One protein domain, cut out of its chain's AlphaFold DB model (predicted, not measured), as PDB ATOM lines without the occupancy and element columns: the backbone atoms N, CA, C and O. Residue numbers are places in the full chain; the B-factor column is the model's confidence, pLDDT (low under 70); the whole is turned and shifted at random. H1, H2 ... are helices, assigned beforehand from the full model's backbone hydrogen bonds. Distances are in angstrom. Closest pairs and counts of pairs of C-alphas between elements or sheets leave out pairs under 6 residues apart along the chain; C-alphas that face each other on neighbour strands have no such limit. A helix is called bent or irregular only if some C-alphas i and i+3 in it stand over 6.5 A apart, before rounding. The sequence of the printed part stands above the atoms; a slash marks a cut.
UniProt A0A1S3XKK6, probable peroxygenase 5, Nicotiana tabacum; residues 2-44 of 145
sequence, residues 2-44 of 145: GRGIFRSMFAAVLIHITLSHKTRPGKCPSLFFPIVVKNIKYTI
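AT A GLANCE: This is residues 2 to 44 of the 145 residues of the protein "probable peroxygenase 5" of Nicotiana tabacum (UniProt A0A1S3XKK6). One long straight helix, H1, makes the length of the model, and at its last residues a short helix, H2, is set crosswise to it. Between the two, residues 24 to 36 make a wide loop with no named element that swings out and folds back to H2, while residues 2 to 12 stick out as a free arm. The printed part has 43 residues with two named helices, H1 then H2, and no named strand, and its class is all helix. It is only just loose, close to compact, with a radius of gyration of the C-alphas of 11.5 A, and spans 34 by 22 by 12 A.

IN THESE COORDINATES: H1 covers residues 5 to 23 and measures 26.1 A from first to last C-alpha, from Ile 5 at (188.141, 150.628, 159.938) to Thr 23 at (172.136, 131.856, 168.491). H2 covers residues 37 to 43, 10.1 A long, and its last C-alpha, that of Thr 43, is at (167.901, 136.777, 165.832). H2 is irregular: C-alphas 38 and 41 are 7.9 A apart, and its line is a rough one.

HOW THE PARTS SIT: H1 touches H2 with residues 19 to 23 alone. The closest C-alphas of the two helices are those of Thr 23 and Asn 39, 4.9 A apart. Their lines are about perpendicular, at 88 degrees. In H1 every O i to N i+4 pair is within hydrogen-bond range; in H2 0 of 3 such pairs are, beside 3 of 4 O i to N i+3 pairs.

THE WHOLE: The two C-alphas farthest apart are those of Arg 3 and Gly 26, at 34.8 A. Residues 2 to 12, of which 5 to 12 belong to H1, stand free; the body without them spans 22 by 20 by 11 A. The link from H1 to H2, 13 residues, is long. The printed part has no cut. Its mean pLDDT is 87.7, and residues 2 to 3 and residue 27 are under 70.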
ATOM      1  N   GLY A   2     181.199 149.015 155.392       58.59
ATOM      2  CA  GLY A   2     182.625 149.216 155.053       58.59
ATOM      3  C   GLY A   2     183.026 150.677 154.805       58.59
ATOM      4  O   GLY A   2     183.573 150.984 153.754       58.59
ATOM      5  N   ARG A   3     182.704 151.601 155.723       67.31
ATOM      6  CA  ARG A   3     182.986 153.052 155.588       67.31
ATOM      7  C   ARG A   3     183.933 153.568 156.686       67.31
ATOM      8  O   ARG A   3     183.667 154.597 157.303       67.31
ATOM      9  N   GLY A   4     184.997 152.813 156.965       80.19
ATOM     10  CA  GLY A   4     186.057 153.165 157.921       80.19
ATOM     11  C   GLY A   4     186.352 152.060 158.941       80.19
ATOM     12  O   GLY A   4     185.432 151.508 159.541       80.19
ATOM     13  N   ILE A   5     187.642 151.781 159.161       86.38
ATOM     14  CA  ILE A   5     188.141 150.628 159.938       86.38
ATOM     15  C   ILE A   5     187.561 150.592 161.359       86.38
ATOM     16  O   ILE A   5     186.999 149.577 161.760       86.38
ATOM     17  N   PHE A   6     187.603 151.706 162.095       86.12
ATOM     18  CA  PHE A   6     187.092 151.764 163.472       86.12
ATOM     19  C   PHE A   6     185.592 151.462 163.575       86.12
ATOM     20  O   PHE A   6     185.167 150.709 164.447       86.12
ATOM     21  N   ARG A   7     184.785 152.008 162.656       81.75
ATOM     22  CA  ARG A   7     183.335 151.762 162.623       81.75
ATOM     23  C   ARG A   7     183.037 150.303 162.305       81.75
ATOM     24  O   ARG A   7     182.169 149.713 162.940       81.75
ATOM     25  N   SER A   8     183.758 149.726 161.344       85.56
ATOM     26  CA  SER A   8     183.613 148.317 160.977       85.56
ATOM     27  C   SER A   8     184.016 147.388 162.124       85.56
ATOM     28  O   SER A   8     183.292 146.438 162.398       85.56
ATOM     29  N   MET A   9     185.107 147.685 162.838       90.00
ATOM     30  CA  MET A   9     185.525 146.919 164.019       90.00
ATOM     31  C   MET A   9     184.481 146.978 165.135       90.00
ATOM     32  O   MET A   9     184.088 145.939 165.661       90.00
ATOM     33  N   PHE A  10     183.999 148.175 165.474       88.38
ATOM     34  CA  PHE A  10     182.992 148.342 166.521       88.38
ATOM     35  C   PHE A  10     181.686 147.609 166.179       88.38
ATOM     36  O   PHE A  10     181.155 146.872 167.009       88.38
ATOM     37  N   ALA A  11     181.211 147.734 164.936       87.75
ATOM     38  CA  ALA A  11     180.042 146.998 164.463       87.75
ATOM     39  C   ALA A  11     180.258 145.478 164.522       87.75
ATOM     40  O   ALA A  11     179.388 144.761 165.009       87.75
ATOM     41  N   ALA A  12     181.424 144.981 164.091       90.81
ATOM     42  CA  ALA A  12     181.738 143.555 164.129       90.81
ATOM     43  C   ALA A  12     181.684 142.995 165.559       90.81
ATOM     44  O   ALA A  12     181.059 141.957 165.774       90.81
ATOM     45  N   VAL A  13     182.266 143.706 166.533       90.50
ATOM     46  CA  VAL A  13     182.218 143.328 167.954       90.50
ATOM     47  C   VAL A  13     180.776 143.270 168.460       90.50
ATOM     48  O   VAL A  13     180.377 142.262 169.042       90.50
ATOM     49  N   LEU A  14     179.968 144.304 168.201       89.44
ATOM     50  CA  LEU A  14     178.567 144.335 168.634       89.44
ATOM     51  C   LEU A  14     177.735 143.213 168.006       89.44
ATOM     52  O   LEU A  14     176.963 142.554 168.705       89.44
ATOM     53  N   ILE A  15     177.911 142.961 166.707       90.69
ATOM     54  CA  ILE A  15     177.222 141.881 165.992       90.69
ATOM     55  C   ILE A  15     177.588 140.531 166.614       90.69
ATOM     56  O   ILE A  15     176.704 139.735 166.915       90.69
ATOM     57  N   HIS A  16     178.870 140.276 166.876       91.88
ATOM     58  CA  HIS A  16     179.292 138.996 167.444       91.88
ATOM     59  C   HIS A  16     178.741 138.803 168.858       91.88
ATOM     60  O   HIS A  16     178.160 137.760 169.143       91.88
ATOM     61  N   ILE A  17     178.833 139.815 169.726       90.62
ATOM     62  CA  ILE A  17     178.290 139.738 171.090       90.62
ATOM     63  C   ILE A  17     176.778 139.464 171.066       90.62
ATOM     64  O   ILE A  17     176.301 138.543 171.736       90.62
ATOM     65  N   THR A  18     176.022 140.235 170.282       89.31
ATOM     66  CA  THR A  18     174.551 140.158 170.260       89.31
ATOM     67  C   THR A  18     174.047 138.878 169.594       89.31
ATOM     68  O   THR A  18     173.222 138.165 170.172       89.31
ATOM     69  N   LEU A  19     174.565 138.531 168.413       92.19
ATOM     70  CA  LEU A  19     174.134 137.339 167.683       92.19
ATOM     71  C   LEU A  19     174.636 136.054 168.349       92.19
ATOM     72  O   LEU A  19     173.906 135.063 168.363       92.19
ATOM     73  N   SER A  20     175.823 136.047 168.964       93.25
ATOM     74  CA  SER A  20     176.283 134.880 169.727       93.25
ATOM     75  C   SER A  20     175.395 134.602 170.937       93.25
ATOM     76  O   SER A  20     175.058 133.446 171.195       93.25
ATOM     77  N   HIS A  21     174.956 135.649 171.644       90.44
ATOM     78  CA  HIS A  21     174.035 135.503 172.769       90.44
ATOM     79  C   HIS A  21     172.707 134.855 172.350       90.44
ATOM     80  O   HIS A  21     172.219 133.970 173.046       90.44
ATOM     81  N   LYS A  22     172.152 135.257 171.200       91.25
ATOM     82  CA  LYS A  22     170.869 134.734 170.705       91.25
ATOM     83  C   LYS A  22     170.965 133.350 170.054       91.25
ATOM     84  O   LYS A  22     170.040 132.556 170.165       91.25
ATOM     85  N   THR A  23     172.051 133.062 169.337       94.25
ATOM     86  CA  THR A  23     172.136 131.856 168.491       94.25
ATOM     87  C   THR A  23     172.774 130.662 169.193       94.25
ATOM     88  O   THR A  23     172.553 129.517 168.797       94.25
ATOM     89  N   ARG A  24     173.582 130.877 170.231       92.31
ATOM     90  CA  ARG A  24     174.359 129.794 170.835       92.31
ATOM     91  C   ARG A  24     173.541 128.998 171.864       92.31
ATOM     92  O   ARG A  24     172.897 129.595 172.723       92.31
ATOM     93  N   PRO A  25     173.617 127.655 171.853       85.69
ATOM     94  CA  PRO A  25     173.018 126.844 172.909       85.69
ATOM     95  C   PRO A  25     173.799 126.974 174.233       85.69
ATOM     96  O   PRO A  25     175.030 126.958 174.241       85.69
ATOM     97  N   GLY A  26     173.085 127.052 175.360       81.50
ATOM     98  CA  GLY A  26     173.661 127.068 176.717       81.50
ATOM     99  C   GLY A  26     173.756 128.457 177.373       81.50
ATOM    100  O   GLY A  26     173.658 129.486 176.715       81.50
ATOM    101  N   LYS A  27     173.932 128.488 178.706       68.12
ATOM    102  CA  LYS A  27     173.819 129.713 179.532       68.12
ATOM    103  C   LYS A  27     175.132 130.504 179.721       68.12
ATOM    104  O   LYS A  27     175.080 131.718 179.874       68.12
ATOM    105  N   CYS A  28     176.304 129.860 179.709       77.75
ATOM    106  CA  CYS A  28     177.594 130.519 180.003       77.75
ATOM    107  C   CYS A  28     178.191 131.192 178.763       77.75
ATOM    108  O   CYS A  28     178.400 130.457 177.803       77.75
ATOM    109  N   PRO A  29     178.508 132.503 178.743       78.31
ATOM    110  CA  PRO A  29     179.020 133.222 177.563       78.31
ATOM    111  C   PRO A  29     180.319 132.611 177.000       78.31
ATOM    112  O   PRO A  29     181.135 132.090 177.751       78.31
ATOM    113  N   SER A  30     180.503 132.651 175.673       84.62
ATOM    114  CA  SER A  30     181.753 132.227 175.014       84.62
ATOM    115  C   SER A  30     182.623 133.448 174.759       84.62
ATOM    116  O   SER A  30     182.129 134.424 174.205       84.62
ATOM    117  N   LEU A  31     183.917 133.370 175.078       88.19
ATOM    118  CA  LEU A  31     184.872 134.455 174.814       88.19
ATOM    119  C   LEU A  31     185.105 134.698 173.315       88.19
ATOM    120  O   LEU A  31     185.522 135.785 172.930       88.19
ATOM    121  N   PHE A  32     184.816 133.705 172.470       89.75
ATOM    122  CA  PHE A  32     184.957 133.813 171.015       89.75
ATOM    123  C   PHE A  32     183.696 134.322 170.313       89.75
ATOM    124  O   PHE A  32     183.718 134.487 169.098       89.75
ATOM    125  N   PHE A  33     182.596 134.522 171.049       92.69
ATOM    126  CA  PHE A  33     181.318 135.016 170.523       92.69
ATOM    127  C   PHE A  33     180.907 134.405 169.158       92.69
ATOM    128  O   PHE A  33     180.647 135.143 168.205       92.69
ATOM    129  N   PRO A  34     180.845 133.059 169.023       93.44
ATOM    130  CA  PRO A  34     180.508 132.423 167.752       93.44
ATOM    131  C   PRO A  34     179.043 132.676 167.378       93.44
ATOM    132  O   PRO A  34     178.165 132.620 168.243       93.44
ATOM    133  N   ILE A  35     178.776 132.870 166.086       94.56
ATOM    134  CA  ILE A  35     177.420 132.953 165.526       94.56
ATOM    135  C   ILE A  35     177.029 131.567 165.008       94.56
ATOM    136  O   ILE A  35     177.654 131.035 164.090       94.56
ATOM    137  N   VAL A  36     175.995 130.964 165.594       94.50
ATOM    138  CA  VAL A  36     175.526 129.628 165.198       94.50
ATOM    139  C   VAL A  36     174.451 129.772 164.126       94.50
ATOM    140  O   VAL A  36     173.277 129.966 164.432       94.50
ATOM    141  N   VAL A  37     174.847 129.642 162.858       93.50
ATOM    142  CA  VAL A  37     173.966 129.859 161.691       93.50
ATOM    143  C   VAL A  37     172.700 128.997 161.733       93.50
ATOM    144  O   VAL A  37     171.617 129.489 161.436       93.50
ATOM    145  N   LYS A  38     172.792 127.741 162.196       93.94
ATOM    146  CA  LYS A  38     171.627 126.847 162.372       93.94
ATOM    147  C   LYS A  38     170.509 127.467 163.228       93.94
ATOM    148  O   LYS A  38     169.344 127.124 163.065       93.94
ATOM    149  N   ASN A  39     170.872 128.376 164.127       95.00
ATOM    150  CA  ASN A  39     169.993 129.018 165.094       95.00
ATOM    151  C   ASN A  39     169.738 130.500 164.761       95.00
ATOM    152  O   ASN A  39     169.205 131.227 165.598       95.00
ATOM    153  N   ILE A  40     170.108 130.965 163.560       92.62
ATOM    154  CA  ILE A  40     170.003 132.379 163.171       92.62
ATOM    155  C   ILE A  40     168.562 132.897 163.223       92.62
ATOM    156  O   ILE A  40     168.345 134.060 163.523       92.62
ATOM    157  N   LYS A  41     167.557 132.031 163.061       94.19
ATOM    158  CA  LYS A  41     166.142 132.410 163.203       94.19
ATOM    159  C   LYS A  41     165.795 133.056 164.551       94.19
ATOM    160  O   LYS A  41     164.874 133.858 164.617       94.19
ATOM    161  N   TYR A  42     166.549 132.783 165.621       93.19
ATOM    162  CA  TYR A  42     166.337 133.432 166.921       93.19
ATOM    163  C   TYR A  42     166.796 134.894 166.960       93.19
ATOM    164  O   TYR A  42     166.567 135.584 167.952       93.19
ATOM    165  N   THR A  43     167.473 135.379 165.917       91.00
ATOM    166  CA  THR A  43     167.901 136.777 165.832       91.00
ATOM    167  C   THR A  43     166.791 137.699 165.357       91.00
ATOM    168  O   THR A  43     166.893 138.893 165.642       91.00
ATOM    169  N   ILE A  44     165.742 137.139 164.739       91.06
ATOM    170  CA  ILE A  44     164.513 137.838 164.348       91.06
ATOM    171  C   ILE A  44     163.931 138.554 165.574       91.06
ATOM    172  O   ILE A  44     163.899 138.004 166.681       91.06
TER     173      ILE A  44